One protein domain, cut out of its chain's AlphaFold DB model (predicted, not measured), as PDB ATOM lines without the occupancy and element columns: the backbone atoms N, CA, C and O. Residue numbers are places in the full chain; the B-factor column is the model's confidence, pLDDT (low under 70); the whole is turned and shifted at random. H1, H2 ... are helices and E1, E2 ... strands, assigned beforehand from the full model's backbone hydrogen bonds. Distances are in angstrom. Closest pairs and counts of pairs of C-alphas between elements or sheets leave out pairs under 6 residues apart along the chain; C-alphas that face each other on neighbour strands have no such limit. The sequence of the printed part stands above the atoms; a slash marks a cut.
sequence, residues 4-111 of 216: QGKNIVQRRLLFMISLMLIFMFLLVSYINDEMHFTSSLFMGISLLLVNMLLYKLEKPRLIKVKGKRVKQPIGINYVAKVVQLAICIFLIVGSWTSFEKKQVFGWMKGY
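This is residues 4 to 111 of the 216 residues of an uncharacterized protein of Kandleria vitulina (UniProt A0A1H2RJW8). Three long helices make an up-and-down bundle, each running against the one before: H2 and H3 spread as a V, H1 runs along both, and the E1-E2 hairpin heads the closed end. At the other end, H3 residues 103 to 108 stick out. The printed part has 108 residues, mostly helix, ordered H1, H2, E1, E2, H3; it is a loose rod, radius of gyration of the C-alphas 18.5 A, spanning 71 by 24 by 19 A.

H1, residues 4 to 31, runs 41.1 A from C-alpha 4 at (-21.874, -15.977, -24.421). H2 is residues 37 to 57, 30.4 A; E1, 61 to 65, 11.9 A; E2, 68 to 72, 11.7 A. H3, residues 75 to 111, 51.2 A, has a kink of 29 degrees near residue 104 and ends at C-alpha 111, (-65.153, -13.083, 11.725).

H1 and H2, a helical hairpin, touch at a shallow tilt of 8 degrees, closest C-alphas Phe 15 and Tyr 55, 6.6 A. H3 touches H1 with residues 84 to 99 alone, closest C-alphas Phe 25 and Ser 95, 5.4 A. H2 residues 51 to 57 touch H3 residues 76 to 84, closest C-alphas Leu 54 and Ala 80, 5.4 A. In antiparallel E1 and E2, N 63 and O 70 are 2.9 A apart. Every O i to N i+4 pair in H1, H2 and H3 is within hydrogen-bond range.

The farthest C-alphas, Gly 67 and Tyr 111, are 71.8 A apart. The printed part has no cut, and its links are tight. pLDDT is under 70 at residues 4 to 6, 34 to 35, 68 and 98 to 111.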
ATOM      1  N   GLN A   4     -20.707 -15.916 -23.531       60.00
ATOM      2  CA  GLN A   4     -21.874 -15.977 -24.421       60.00
ATOM      3  C   GLN A   4     -22.791 -17.179 -24.160       60.00
ATOM      4  O   GLN A   4     -24.013 -17.022 -24.169       60.00
ATOM      5  N   GLY A   5     -22.229 -18.362 -23.896       61.19
ATOM      6  CA  GLY A   5     -23.003 -19.563 -23.567       61.19
ATOM      7  C   GLY A   5     -23.768 -19.399 -22.253       61.19
ATOM      8  O   GLY A   5     -24.954 -19.715 -22.183       61.19
ATOM      9  N   LYS A   6     -23.127 -18.792 -21.245       68.12
ATOM     10  CA  LYS A   6     -23.736 -18.515 -19.932       68.12
ATOM     11  C   LYS A   6     -24.957 -17.586 -20.040       68.12
ATOM     12  O   LYS A   6     -25.999 -17.875 -19.461       68.12
ATOM     13  N   ASN A   7     -24.876 -16.538 -20.865       70.19
ATOM     14  CA  ASN A   7     -25.983 -15.597 -21.085       70.19
ATOM     15  C   ASN A   7     -27.198 -16.218 -21.797       70.19
ATOM     16  O   ASN A   7     -28.333 -15.822 -21.528       70.19
ATOM     17  N   ILE A   8     -26.984 -17.174 -22.709       70.69
ATOM     18  CA  ILE A   8     -28.078 -17.860 -23.419       70.69
ATOM     19  C   ILE A   8     -28.831 -18.795 -22.470       70.69
ATOM     20  O   ILE A   8     -30.062 -18.812 -22.489       70.69
ATOM     21  N   VAL A   9     -28.100 -19.544 -21.639       74.50
ATOM     22  CA  VAL A   9     -28.690 -20.442 -20.635       74.50
ATOM     23  C   VAL A   9     -29.492 -19.640 -19.612       74.50
ATOM     24  O   VAL A   9     -30.645 -19.975 -19.364       74.50
ATOM     25  N   GLN A  10     -28.949 -18.527 -19.110       81.56
ATOM     26  CA  GLN A  10     -29.650 -17.656 -18.159       81.56
ATOM     27  C   GLN A  10     -30.969 -17.104 -18.705       81.56
ATOM     28  O   GLN A  10     -31.971 -17.132 -18.001       81.56
ATOM     29  N   ARG A  11     -31.000 -16.651 -19.965       83.31
ATOM     30  CA  ARG A  11     -32.236 -16.148 -20.586       83.31
ATOM     31  C   ARG A  11     -33.305 -17.236 -20.692       83.31
ATOM     32  O   ARG A  11     -34.470 -16.992 -20.405       83.31
ATOM     33  N   ARG A  12     -32.919 -18.435 -21.141       87.25
ATOM     34  CA  ARG A  12     -33.852 -19.570 -21.244       87.25
ATOM     35  C   ARG A  12     -34.394 -19.953 -19.873       87.25
ATOM     36  O   ARG A  12     -35.582 -20.198 -19.745       87.25
ATOM     37  N   LEU A  13     -33.531 -19.963 -18.864       88.81
ATOM     38  CA  LEU A  13     -33.902 -20.304 -17.500       88.81
ATOM     39  C   LEU A  13     -34.858 -19.264 -16.897       88.81
ATOM     40  O   LEU A  13     -35.892 -19.644 -16.362       88.81
ATOM     41  N   LEU A  14     -34.583 -17.966 -17.073       87.94
ATOM     42  CA  LEU A  14     -35.471 -16.886 -16.627       87.94
ATOM     43  C   LEU A  14     -36.853 -16.965 -17.300       87.94
ATOM     44  O   LEU A  14     -37.877 -16.840 -16.630       87.94
ATOM     45  N   PHE A  15     -36.882 -17.247 -18.605       90.62
ATOM     46  CA  PHE A  15     -38.125 -17.465 -19.341       90.62
ATOM     47  C   PHE A  15     -38.925 -18.641 -18.771       90.62
ATOM     48  O   PHE A  15     -40.097 -18.474 -18.447       90.62
ATOM     49  N   MET A  16     -38.290 -19.801 -18.571       92.44
ATOM     50  CA  MET A  16     -38.958 -20.987 -18.023       92.44
ATOM     51  C   MET A  16     -39.493 -20.742 -16.606       92.44
ATOM     52  O   MET A  16     -40.634 -21.097 -16.329       92.44
ATOM     53  N   ILE A  17     -38.724 -20.071 -15.739       92.75
ATOM     54  CA  ILE A  17     -39.186 -19.698 -14.393       92.75
ATOM     55  C   ILE A  17     -40.424 -18.809 -14.480       92.75
ATOM     56  O   ILE A  17     -41.437 -19.103 -13.852       92.75
ATOM     57  N   SER A  18     -40.377 -17.746 -15.285       91.75
ATOM     58  CA  SER A  18     -41.526 -16.845 -15.428       91.75
ATOM     59  C   SER A  18     -42.756 -17.552 -16.008       91.75
ATOM     60  O   SER A  18     -43.869 -17.279 -15.577       91.75
ATOM     61  N   LEU A  19     -42.571 -18.504 -16.929       93.75
ATOM     62  CA  LEU A  19     -43.653 -19.318 -17.482       93.75
ATOM     63  C   LEU A  19     -44.313 -20.182 -16.398       93.75
ATOM     64  O   LEU A  19     -45.538 -20.206 -16.297       93.75
ATOM     65  N   MET A  20     -43.506 -20.849 -15.566       94.06
ATOM     66  CA  MET A  20     -44.005 -21.643 -14.440       94.06
ATOM     67  C   MET A  20     -44.738 -20.771 -13.416       94.06
ATOM     68  O   MET A  20     -45.793 -21.169 -12.934       94.06
ATOM     69  N   LEU A  21     -44.229 -19.567 -13.128       93.50
ATOM     70  CA  LEU A  21     -44.882 -18.620 -12.219       93.50
ATOM     71  C   LEU A  21     -46.219 -18.107 -12.766       93.50
ATOM     72  O   LEU A  21     -47.169 -18.005 -12.001       93.50
ATOM     73  N   ILE A  22     -46.325 -17.827 -14.071       93.31
ATOM     74  CA  ILE A  22     -47.604 -17.452 -14.698       93.31
ATOM     75  C   ILE A  22     -48.611 -18.595 -14.552       93.31
ATOM     76  O   ILE A  22     -49.740 -18.365 -14.132       93.31
ATOM     77  N   PHE A  23     -48.201 -19.830 -14.863       91.50
ATOM     78  CA  PHE A  23     -49.076 -20.996 -14.728       91.50
ATOM     79  C   PHE A  23     -49.530 -21.204 -13.278       91.50
ATOM     80  O   PHE A  23     -50.720 -21.370 -13.025       91.50
ATOM     81  N   MET A  24     -48.596 -21.133 -12.324       90.44
ATOM     82  CA  MET A  24     -48.896 -21.235 -10.898       90.44
ATOM     83  C   MET A  24     -49.864 -20.134 -10.452       90.44
ATOM     84  O   MET A  24     -50.854 -20.436  -9.797       90.44
ATOM     85  N   PHE A  25     -49.624 -18.880 -10.837       89.00
ATOM     86  CA  PHE A  25     -50.485 -17.752 -10.489       89.00
ATOM     87  C   PHE A  25     -51.915 -17.935 -11.017       89.00
ATOM     88  O   PHE A  25     -52.874 -17.718 -10.278       89.00
ATOM     89  N   LEU A  26     -52.076 -18.378 -12.271       87.94
ATOM     90  CA  LEU A  26     -53.394 -18.657 -12.853       87.94
ATOM     91  C   LEU A  26     -54.105 -19.803 -12.129       87.94
ATOM     92  O   LEU A  26     -55.296 -19.698 -11.849       87.94
ATOM     93  N   LEU A  27     -53.376 -20.873 -11.798       85.81
ATOM     94  CA  LEU A  27     -53.911 -22.015 -11.062       85.81
ATOM     95  C   LEU A  27     -54.376 -21.595  -9.661       85.81
ATOM     96  O   LEU A  27     -55.489 -21.932  -9.267       85.81
ATOM     97  N   VAL A  28     -53.571 -20.811  -8.939       83.06
ATOM     98  CA  VAL A  28     -53.930 -20.257  -7.622       83.06
ATOM     99  C   VAL A  28     -55.150 -19.344  -7.730       83.06
ATOM    100  O   VAL A  28     -56.093 -19.494  -6.958       83.06
ATOM    101  N   SER A  29     -55.174 -18.448  -8.718       81.25
ATOM    102  CA  SER A  29     -56.298 -17.529  -8.945       81.25
ATOM    103  C   SER A  29     -57.599 -18.276  -9.255       81.25
ATOM    104  O   SER A  29     -58.655 -17.896  -8.757       81.25
ATOM    105  N   TYR A  30     -57.514 -19.356 -10.040       81.00
ATOM    106  CA  TYR A  30     -58.650 -20.213 -10.379       81.00
ATOM    107  C   TYR A  30     -59.156 -21.007  -9.172       81.00
ATOM    108  O   TYR A  30     -60.341 -20.954  -8.872       81.00
ATOM    109  N   ILE A  31     -58.266 -21.678  -8.427       79.50
ATOM    110  CA  ILE A  31     -58.637 -22.382  -7.184       79.50
ATOM    111  C   ILE A  31     -59.290 -21.421  -6.186       79.50
ATOM    112  O   ILE A  31     -60.108 -21.835  -5.362       79.50
ATOM    113  N   ASN A  32     -58.904 -20.146  -6.210       74.19
ATOM    114  CA  ASN A  32     -59.390 -19.145  -5.276       74.19
ATOM    115  C   ASN A  32     -60.665 -18.418  -5.700       74.19
ATOM    116  O   ASN A  32     -61.110 -17.570  -4.930       74.19
ATOM    117  N   ASP A  33     -61.250 -18.750  -6.854       71.69
ATOM    118  CA  ASP A  33     -62.408 -18.048  -7.432       71.69
ATOM    119  C   ASP A  33     -62.223 -16.514  -7.473       71.69
ATOM    120  O   ASP A  33     -63.189 -15.754  -7.504       71.69
ATOM    121  N   GLU A  34     -60.974 -16.022  -7.481       68.69
ATOM    122  CA  GLU A  34     -60.684 -14.579  -7.510       68.69
ATOM    123  C   GLU A  34     -61.034 -13.965  -8.869       68.69
ATOM    124  O   GLU A  34     -61.297 -12.767  -8.972       68.69
ATOM    125  N   MET A  35     -61.023 -14.783  -9.924       66.69
ATOM    126  CA  MET A  35     -61.309 -14.361 -11.288       66.69
ATOM    127  C   MET A  35     -62.230 -15.358 -11.980       66.69
ATOM    128  O   MET A  35     -61.988 -16.565 -11.965       66.69
ATOM    129  N   HIS A  36     -63.233 -14.839 -12.689       75.69
ATOM    130  CA  HIS A  36     -64.007 -15.640 -13.629       75.69
ATOM    131  C   HIS A  36     -63.092 -16.259 -14.695       75.69
ATOM    132  O   HIS A  36     -62.129 -15.638 -15.154       75.69
ATOM    133  N   PHE A  37     -63.434 -17.474 -15.129       74.38
ATOM    134  CA  PHE A  37     -62.653 -18.260 -16.087       74.38
ATOM    135  C   PHE A  37     -62.316 -17.501 -17.384       74.38
ATOM    136  O   PHE A  37     -61.209 -17.601 -17.908       74.38
ATOM    137  N   THR A  38     -63.245 -16.694 -17.900       77.19
ATOM    138  CA  THR A  38     -63.017 -15.885 -19.107       77.19
ATOM    139  C   THR A  38     -61.940 -14.824 -18.887       77.19
ATOM    140  O   THR A  38     -61.034 -14.680 -19.705       77.19
ATOM    141  N   SER A  39     -61.990 -14.109 -17.763       80.19
ATOM    142  CA  SER A  39     -61.013 -13.077 -17.411       80.19
ATOM    143  C   SER A  39     -59.622 -13.657 -17.145       80.19
ATOM    144  O   SER A  39     -58.627 -13.068 -17.575       80.19
ATOM    145  N   SER A  40     -59.537 -14.824 -16.498       80.75
ATOM    146  CA  SER A  40     -58.253 -15.483 -16.225       80.75
ATOM    147  C   SER A  40     -57.573 -15.971 -17.509       80.75
ATOM    148  O   SER A  40     -56.356 -15.829 -17.645       80.75
ATOM    149  N   LEU A  41     -58.342 -16.436 -18.501       83.88
ATOM    150  CA  LEU A  41     -57.818 -16.777 -19.826       83.88
ATOM    151  C   LEU A  41     -57.208 -15.568 -20.544       83.88
ATOM    152  O   LEU A  41     -56.074 -15.652 -21.019       83.88
ATOM    153  N   PHE A  42     -57.910 -14.430 -20.601       89.06
ATOM    154  CA  PHE A  42     -57.379 -13.225 -21.251       89.06
ATOM    155  C   PHE A  42     -56.105 -12.712 -20.571       89.06
ATOM    156  O   PHE A  42     -55.143 -12.351 -21.253       89.06
ATOM    157  N   MET A  43     -56.068 -12.722 -19.236       88.69
ATOM    158  CA  MET A  43     -54.883 -12.333 -18.470       88.69
ATOM    159  C   MET A  43     -53.712 -13.297 -18.691       88.69
ATOM    160  O   MET A  43     -52.581 -12.860 -18.893       88.69
ATOM    161  N   GLY A  44     -53.969 -14.606 -18.705       90.31
ATOM    162  CA  GLY A  44     -52.940 -15.606 -18.978       90.31
ATOM    163  C   GLY A  44     -52.314 -15.429 -20.360       90.31
ATOM    164  O   GLY A  44     -51.089 -15.417 -20.494       90.31
ATOM    165  N   ILE A  45     -53.145 -15.207 -21.381       92.50
ATOM    166  CA  ILE A  45     -52.682 -14.949 -22.750       92.50
ATOM    167  C   ILE A  45     -51.863 -13.653 -22.813       92.50
ATOM    168  O   ILE A  45     -50.796 -13.641 -23.431       92.50
ATOM    169  N   SER A  46     -52.307 -12.573 -22.160       92.81
ATOM    170  CA  SER A  46     -51.576 -11.299 -22.182       92.81
ATOM    171  C   SER A  46     -50.200 -11.417 -21.516       92.81
ATOM    172  O   SER A  46     -49.199 -10.993 -22.098       92.81
ATOM    173  N   LEU A  47     -50.114 -12.080 -20.358       92.88
ATOM    174  CA  LEU A  47     -48.854 -12.328 -19.656       92.88
ATOM    175  C   LEU A  47     -47.908 -13.211 -20.474       92.88
ATOM    176  O   LEU A  47     -46.710 -12.928 -20.533       92.88
ATOM    177  N   LEU A  48     -48.428 -14.235 -21.158       93.56
ATOM    178  CA  LEU A  48     -47.638 -15.062 -22.073       93.56
ATOM    179  C   LEU A  48     -47.061 -14.242 -23.232       93.56
ATOM    180  O   LEU A  48     -45.881 -14.387 -23.556       93.56
ATOM    181  N   LEU A  49     -47.857 -13.355 -23.837       95.00
ATOM    182  CA  LEU A  49     -47.400 -12.489 -24.925       95.00
ATOM    183  C   LEU A  49     -46.317 -11.509 -24.461       95.00
ATOM    184  O   LEU A  49     -45.298 -11.361 -25.139       95.00
ATOM    185  N   VAL A  50     -46.496 -10.886 -23.293       94.50
ATOM    186  CA  VAL A  50     -45.494  -9.990 -22.693       94.50
ATOM    187  C   VAL A  50     -44.202 -10.751 -22.392       94.50
ATOM    188  O   VAL A  50     -43.119 -10.295 -22.758       94.50
ATOM    189  N   ASN A  51     -44.300 -11.945 -21.809       93.38
ATOM    190  CA  ASN A  51     -43.151 -12.797 -21.517       93.38
ATOM    191  C   ASN A  51     -42.387 -13.192 -22.800       93.38
ATOM    192  O   ASN A  51     -41.160 -13.084 -22.883       93.38
ATOM    193  N   MET A  52     -43.115 -13.550 -23.860       92.19
ATOM    194  CA  MET A  52     -42.540 -13.832 -25.180       92.19
ATOM    195  C   MET A  52     -41.856 -12.609 -25.804       92.19
ATOM    196  O   MET A  52     -40.812 -12.746 -26.453       92.19
ATOM    197  N   LEU A  53     -42.418 -11.411 -25.621       93.19
ATOM    198  CA  LEU A  53     -41.825 -10.157 -26.084       93.19
ATOM    199  C   LEU A  53     -40.507  -9.870 -25.352       93.19
ATOM    200  O   LEU A  53     -39.491  -9.620 -26.005       93.19
ATOM    201  N   LEU A  54     -40.497  -9.962 -24.022       91.00
ATOM    202  CA  LEU A  54     -39.307  -9.726 -23.201       91.00
ATOM    203  C   LEU A  54     -38.191 -10.717 -23.544       91.00
ATOM    204  O   LEU A  54     -37.070 -10.298 -23.835       91.00
ATOM    205  N   TYR A  55     -38.511 -12.006 -23.698       90.75
ATOM    206  CA  TYR A  55     -37.546 -13.012 -24.148       90.75
ATOM    207  C   TYR A  55     -36.904 -12.672 -25.506       90.75
ATOM    208  O   TYR A  55     -35.702 -12.898 -25.714       90.75
ATOM    209  N   LYS A  56     -37.677 -12.108 -26.449       88.38
ATOM    210  CA  LYS A  56     -37.143 -11.629 -27.737       88.38
ATOM    211  C   LYS A  56     -36.227 -10.418 -27.551       88.38
ATOM    212  O   LYS A  56     -35.160 -10.388 -28.168       88.38
ATOM    213  N   LEU A  57     -36.606  -9.456 -26.710       87.69
ATOM    214  CA  LEU A  57     -35.826  -8.243 -26.430       87.69
ATOM    215  C   LEU A  57     -34.514  -8.537 -25.690       87.69
ATOM    216  O   LEU A  57     -33.504  -7.875 -25.923       87.69
ATOM    217  N   GLU A  58     -34.473  -9.593 -24.882       84.94
ATOM    218  CA  GLU A  58     -33.253 -10.056 -24.222       84.94
ATOM    219  C   GLU A  58     -32.211 -10.645 -25.190       84.94
ATOM    220  O   GLU A  58     -31.047 -10.849 -24.820       84.94
ATOM    221  N   LYS A  59     -32.574 -10.931 -26.451       83.44
ATOM    222  CA  LYS A  59     -31.638 -11.476 -27.442       83.44
ATOM    223  C   LYS A  59     -30.562 -10.443 -27.804       83.44
ATOM    224  O   LYS A  59     -30.895  -9.372 -28.309       83.44
ATOM    225  N   PRO A  60     -29.265 -10.740 -27.578       76.31
ATOM    226  CA  PRO A  60     -28.196  -9.810 -27.928       76.31
ATOM    227  C   PRO A  60     -28.179  -9.594 -29.438       76.31
ATOM    228  O   PRO A  60     -28.318 -10.550 -30.211       76.31
ATOM    229  N   ARG A  61     -28.017  -8.336 -29.855       75.56
ATOM    230  CA  ARG A  61     -27.901  -8.000 -31.273       75.56
ATOM    231  C   ARG A  61     -26.509  -8.371 -31.774       75.56
ATOM    232  O   ARG A  61     -25.526  -8.363 -31.032       75.56
ATOM    233  N   LEU A  62     -26.442  -8.735 -33.049       72.38
ATOM    234  CA  LEU A  62     -25.178  -8.933 -33.745       72.38
ATOM    235  C   LEU A  62     -24.693  -7.568 -34.220       72.38
ATOM    236  O   LEU A  62     -25.311  -6.974 -35.100       72.38
ATOM    237  N   ILE A  63     -23.600  -7.085 -33.643       72.50
ATOM    238  CA  ILE A  63     -22.953  -5.836 -34.041       72.50
ATOM    239  C   ILE A  63     -21.681  -6.202 -34.807       72.50
ATOM    240  O   ILE A  63     -20.946  -7.112 -34.410       72.50
ATOM    241  N   LYS A  64     -21.429  -5.539 -35.940       71.44
ATOM    242  CA  LYS A  64     -20.154  -5.675 -36.651       71.44
ATOM    243  C   LYS A  64     -19.107  -4.837 -35.920       71.44
ATOM    244  O   LYS A  64     -19.182  -3.616 -35.937       71.44
ATOM    245  N   VAL A  65     -18.126  -5.494 -35.309       70.31
ATOM    246  CA  VAL A  65     -16.966  -4.843 -34.688       70.31
ATOM    247  C   VAL A  65     -15.724  -5.337 -35.418       70.31
ATOM    248  O   VAL A  65     -15.488  -6.544 -35.476       70.31
ATOM    249  N   LYS A  66     -14.955  -4.420 -36.024       70.12
ATOM    250  CA  LYS A  66     -13.750  -4.745 -36.817       70.12
ATOM    251  C   LYS A  66     -13.992  -5.872 -37.846       70.12
ATOM    252  O   LYS A  66     -13.262  -6.855 -37.895       70.12
ATOM    253  N   GLY A  67     -15.085  -5.782 -38.610       74.44
ATOM    254  CA  GLY A  67     -15.444  -6.757 -39.654       74.44
ATOM    255  C   GLY A  67     -16.051  -8.084 -39.167       74.44
ATOM    256  O   GLY A  67     -16.671  -8.789 -39.962       74.44
ATOM    257  N   LYS A  68     -15.975  -8.414 -37.869       69.81
ATOM    258  CA  LYS A  68     -16.555  -9.641 -37.295       69.81
ATOM    259  C   LYS A  68     -17.925  -9.363 -36.666       69.81
ATOM    260  O   LYS A  68     -18.117  -8.347 -36.000       69.81
ATOM    261  N   ARG A  69     -18.897 -10.266 -36.863       70.75
ATOM    262  CA  ARG A  69     -20.208 -10.190 -36.188       70.75
ATOM    263  C   ARG A  69     -20.061 -10.698 -34.757       70.75
ATOM    264  O   ARG A  69     -19.889 -11.895 -34.545       70.75
ATOM    265  N   VAL A  70     -20.158  -9.803 -33.782       74.25
ATOM    266  CA  VAL A  70     -20.079 -10.139 -32.357       74.25
ATOM    267  C   VAL A  70     -21.452  -9.933 -31.722       74.25
ATOM    268  O   VAL A  70     -22.130  -8.943 -31.994       74.25
ATOM    269  N   LYS A  71     -21.892 -10.875 -30.882       71.25
ATOM    270  CA  LYS A  71     -23.107 -10.712 -30.073       71.25
ATOM    271  C   LYS A  71     -22.786  -9.781 -28.912       71.25
ATOM    272  O   LYS A  71     -22.033 -10.169 -28.021       71.25
ATOM    273  N   GLN A  72     -23.356  -8.583 -28.914       72.31
ATOM    274  CA  GLN A  72     -23.192  -7.632 -27.819       72.31
ATOM    275  C   GLN A  72     -24.564  -7.253 -27.242       72.31
ATOM    276  O   GLN A  72     -25.501  -6.991 -28.006       72.31
ATOM    277  N   PRO A  73     -24.729  -7.291 -25.907       70.94
ATOM    278  CA  PRO A  73     -25.942  -6.804 -25.266       70.94
ATOM    279  C   PRO A  73     -25.988  -5.274 -25.348       70.94
ATOM    280  O   PRO A  73     -24.977  -4.607 -25.146       70.94
ATOM    281  N   ILE A  74     -27.164  -4.727 -25.639       79.06
ATOM    282  CA  ILE A  74     -27.436  -3.283 -25.621       79.06
ATOM    283  C   ILE A  74     -28.268  -2.989 -24.362       79.06
ATOM    284  O   ILE A  74     -28.828  -3.916 -23.776       79.06
ATOM    285  N   GLY A  75     -28.379  -1.726 -23.939       77.62
ATOM    286  CA  GLY A  75     -29.150  -1.325 -22.751       77.62
ATOM    287  C   GLY A  75     -30.547  -1.960 -22.663       77.62
ATOM    288  O   GLY A  75     -30.920  -2.468 -21.610       77.62
ATOM    289  N   ILE A  76     -31.268  -2.062 -23.787       82.62
ATOM    290  CA  ILE A  76     -32.611  -2.665 -23.833       82.62
ATOM    291  C   ILE A  76     -32.649  -4.133 -23.375       82.62
ATOM    292  O   ILE A  76     -33.630  -4.567 -22.783       82.62
ATOM    293  N   ASN A  77     -31.569  -4.891 -23.585       84.25
ATOM    294  CA  ASN A  77     -31.472  -6.283 -23.150       84.25
ATOM    295  C   ASN A  77     -31.412  -6.394 -21.625       84.25
ATOM    296  O   ASN A  77     -31.926  -7.355 -21.059       84.25
ATOM    297  N   TYR A  78     -30.757  -5.434 -20.969       83.12
ATOM    298  CA  TYR A  78     -30.690  -5.369 -19.513       83.12
ATOM    299  C   TYR A  78     -32.023  -4.904 -18.932       83.12
ATOM    300  O   TYR A  78     -32.505  -5.509 -17.982       83.12
ATOM    301  N   VAL A  79     -32.654  -3.899 -19.550       87.06
ATOM    302  CA  VAL A  79     -33.986  -3.424 -19.148       87.06
ATOM    303  C   VAL A  79     -35.012  -4.553 -19.233       87.06
ATOM    304  O   VAL A  79     -35.725  -4.787 -18.265       87.06
ATOM    305  N   ALA A  80     -35.036  -5.314 -20.335       87.12
ATOM    306  CA  ALA A  80     -35.949  -6.445 -20.492       87.12
ATOM    307  C   ALA A  80     -35.777  -7.494 -19.378       87.12
ATOM    308  O   ALA A  80     -36.770  -7.912 -18.790       87.12
ATOM    309  N   LYS A  81     -34.530  -7.826 -19.013       86.38
ATOM    310  CA  LYS A  81     -34.231  -8.734 -17.890       86.38
ATOM    311  C   LYS A  81     -34.745  -8.219 -16.552       86.38
ATOM    312  O   LYS A  81     -35.305  -8.986 -15.775       86.38
ATOM    313  N   VAL A  82     -34.523  -6.938 -16.264       90.25
ATOM    314  CA  VAL A  82     -34.942  -6.311 -15.001       90.25
ATOM    315  C   VAL A  82     -36.466  -6.281 -14.905       90.25
ATOM    316  O   VAL A  82     -37.021  -6.656 -13.877       90.25
ATOM    317  N   VAL A  83     -37.148  -5.911 -15.991       91.12
ATOM    318  CA  VAL A  83     -38.616  -5.920 -16.064       91.12
ATOM    319  C   VAL A  83     -39.158  -7.338 -15.896       91.12
ATOM    320  O   VAL A  83     -40.091  -7.548 -15.128       91.12
ATOM    321  N   GLN A  84     -38.550  -8.327 -16.552       90.50
ATOM    322  CA  GLN A  84     -38.966  -9.720 -16.417       90.50
ATOM    323  C   GLN A  84     -38.790 -10.235 -14.984       90.50
ATOM    324  O   GLN A  84     -39.670 -10.916 -14.459       90.50
ATOM    325  N   LEU A  85     -37.694  -9.864 -14.319       91.50
ATOM    326  CA  LEU A  85     -37.478 -10.186 -12.913       91.50
ATOM    327  C   LEU A  85     -38.525  -9.522 -12.004       91.50
ATOM    328  O   LEU A  85     -39.047 -10.178 -11.106       91.50
ATOM    329  N   ALA A  86     -38.874  -8.259 -12.260       91.88
ATOM    330  CA  ALA A  86     -39.917  -7.554 -11.517       91.88
ATOM    331  C   ALA A  86     -41.292  -8.227 -11.677       91.88
ATOM    332  O   ALA A  86     -42.008  -8.385 -10.692       91.88
ATOM    333  N   ILE A  87     -41.628  -8.701 -12.884       90.31
ATOM    334  CA  ILE A  87     -42.850  -9.483 -13.130       90.31
ATOM    335  C   ILE A  87     -42.831 -10.782 -12.319       90.31
ATOM    336  O   ILE A  87     -43.832 -11.111 -11.693       90.31
ATOM    337  N   CYS A  88     -41.709 -11.505 -12.274       92.88
ATOM    338  CA  CYS A  88     -41.602 -12.712 -11.448       92.88
ATOM    339  C   CYS A  88     -41.868 -12.416  -9.966       92.88
ATOM    340  O   CYS A  88     -42.632 -13.137  -9.333       92.88
ATOM    341  N   ILE A  89     -41.275 -11.348  -9.425       91.69
ATOM    342  CA  ILE A  89     -41.501 -10.928  -8.033       91.69
ATOM    343  C   ILE A  89     -42.980 -10.593  -7.817       91.69
ATOM    344  O   ILE A  89     -43.577 -11.066  -6.854       91.69
ATOM    345  N   PHE A  90     -43.589  -9.845  -8.738       89.75
ATOM    346  CA  PHE A  90     -45.008  -9.509  -8.677       89.75
ATOM    347  C   PHE A  90     -45.902 -10.756  -8.694       89.75
ATOM    348  O   PHE A  90     -46.837 -10.838  -7.907       89.75
ATOM    349  N   LEU A  91     -45.602 -11.751  -9.533       90.44
ATOM    350  CA  LEU A  91     -46.357 -13.006  -9.591       90.44
ATOM    351  C   LEU A  91     -46.220 -13.824  -8.302       90.44
ATOM    352  O   LEU A  91     -47.201 -14.420  -7.858       90.44
ATOM    353  N   ILE A  92     -45.035 -13.837  -7.685       89.44
ATOM    354  CA  ILE A  92     -44.806 -14.511  -6.399       89.44
ATOM    355  C   ILE A  92     -45.614 -13.825  -5.294       89.44
ATOM    356  O   ILE A  92     -46.373 -14.496  -4.599       89.44
ATOM    357  N   VAL A  93     -45.495 -12.500  -5.161       86.81
ATOM    358  CA  VAL A  93     -46.228 -11.721  -4.149       86.81
ATOM    359  C   VAL A  93     -47.733 -11.817  -4.385       86.81
ATOM    360  O   VAL A  93     -48.475 -12.087  -3.450       86.81
ATOM    361  N   GLY A  94     -48.184 -11.683  -5.633       80.56
ATOM    362  CA  GLY A  94     -49.587 -11.839  -6.009       80.56
ATOM    363  C   GLY A  94     -50.128 -13.202  -5.590       80.56
ATOM    364  O   GLY A  94     -51.104 -13.264  -4.849       80.56
ATOM    365  N   SER A  95     -49.427 -14.282  -5.951       83.81
ATOM    366  CA  SER A  95     -49.805 -15.643  -5.551       83.81
ATOM    367  C   SER A  95     -49.851 -15.802  -4.028       83.81
ATOM    368  O   SER A  95     -50.801 -16.376  -3.502       83.81
ATOM    369  N   TRP A  96     -48.852 -15.273  -3.311       79.44
ATOM    370  CA  TRP A  96     -48.782 -15.330  -1.849       79.44
ATOM    371  C   TRP A  96     -49.956 -14.599  -1.194       79.44
ATOM    372  O   TRP A  96     -50.632 -15.159  -0.334       79.44
ATOM    373  N   THR A  97     -50.256 -13.379  -1.647       72.19
ATOM    374  CA  THR A  97     -51.399 -12.617  -1.132       72.19
ATOM    375  C   THR A  97     -52.723 -13.318  -1.411       72.19
ATOM    376  O   THR A  97     -53.601 -13.261  -0.564       72.19
ATOM    377  N   SER A  98     -52.884 -14.028  -2.531       69.62
ATOM    378  CA  SER A  98     -54.086 -14.830  -2.796       69.62
ATOM    379  C   SER A  98     -54.208 -16.037  -1.848       69.62
ATOM    380  O   SER A  98     -55.312 -16.390  -1.431       69.62
ATOM    381  N   PHE A  99     -53.091 -16.644  -1.426       63.81
ATOM    382  CA  PHE A  99     -53.094 -17.673  -0.375       63.81
ATOM    383  C   PHE A  99     -53.449 -17.099   1.001       63.81
ATOM    384  O   PHE A  99     -54.301 -17.656   1.698       63.81
ATOM    385  N   GLU A 100     -52.850 -15.968   1.379       60.38
ATOM    386  CA  GLU A 100     -53.196 -15.269   2.618       60.38
ATOM    387  C   GLU A 100     -54.631 -14.769   2.585       60.38
ATOM    388  O   GLU A 100     -55.320 -14.878   3.583       60.38
ATOM    389  N   LYS A 101     -55.160 -14.327   1.444       53.69
ATOM    390  CA  LYS A 101     -56.580 -14.003   1.339       53.69
ATOM    391  C   LYS A 101     -57.445 -15.207   1.679       53.69
ATOM    392  O   LYS A 101     -58.438 -15.000   2.335       53.69
ATOM    393  N   LYS A 102     -57.106 -16.461   1.378       51.09
ATOM    394  CA  LYS A 102     -57.918 -17.595   1.870       51.09
ATOM    395  C   LYS A 102     -57.683 -17.979   3.327       51.09
ATOM    396  O   LYS A 102     -58.616 -18.477   3.939       51.09
ATOM    397  N   GLN A 103     -56.502 -17.763   3.902       49.31
ATOM    398  CA  GLN A 103     -56.289 -18.013   5.338       49.31
ATOM    399  C   GLN A 103     -56.842 -16.877   6.196       49.31
ATOM    400  O   GLN A 103     -57.550 -17.112   7.162       49.31
ATOM    401  N   VAL A 104     -56.600 -15.640   5.784       41.53
ATOM    402  CA  VAL A 104     -57.034 -14.413   6.435       41.53
ATOM    403  C   VAL A 104     -58.466 -14.052   6.049       41.53
ATOM    404  O   VAL A 104     -59.160 -13.637   6.944       41.53
ATOM    405  N   PHE A 105     -58.996 -14.267   4.835       36.72
ATOM    406  CA  PHE A 105     -60.464 -14.328   4.620       36.72
ATOM    407  C   PHE A 105     -61.043 -15.682   5.028       36.72
ATOM    408  O   PHE A 105     -62.246 -15.775   5.123       36.72
ATOM    409  N   GLY A 106     -60.289 -16.742   5.291       41.31
ATOM    410  CA  GLY A 106     -60.845 -17.952   5.921       41.31
ATOM    411  C   GLY A 106     -61.145 -17.681   7.390       41.31
ATOM    412  O   GLY A 106     -62.252 -17.908   7.866       41.31
ATOM    413  N   TRP A 107     -60.184 -17.072   8.082       38.09
ATOM    414  CA  TRP A 107     -60.310 -16.614   9.459       38.09
ATOM    415  C   TRP A 107     -61.171 -15.350   9.556       38.09
ATOM    416  O   TRP A 107     -62.086 -15.316  10.362       38.09
ATOM    417  N   MET A 108     -60.998 -14.354   8.683       32.72
ATOM    418  CA  MET A 108     -61.870 -13.175   8.603       32.72
ATOM    419  C   MET A 108     -63.223 -13.463   7.958       32.72
ATOM    420  O   MET A 108     -64.126 -12.736   8.297       32.72
ATOM    421  N   LYS A 109     -63.475 -14.483   7.123       38.41
ATOM    422  CA  LYS A 109     -64.869 -14.918   6.843       38.41
ATOM    423  C   LYS A 109     -65.447 -15.664   8.039       38.41
ATOM    424  O   LYS A 109     -66.647 -15.595   8.225       38.41
ATOM    425  N   GLY A 110     -64.623 -16.279   8.888       41.97
ATOM    426  CA  GLY A 110     -65.049 -16.681  10.230       41.97
ATOM    427  C   GLY A 110     -65.419 -15.498  11.145       41.97
ATOM    428  O   GLY A 110     -66.226 -15.668  12.046       41.97
ATOM    429  N   TYR A 111     -64.884 -14.288  10.907       40.38
ATOM    430  CA  TYR A 111     -65.153 -13.083  11.725       40.38
ATOM    431  C   TYR A 111     -66.017 -11.991  11.049       40.38
ATOM    432  O   TYR A 111     -66.546 -11.115  11.729       40.38
TER     433      TYR A 111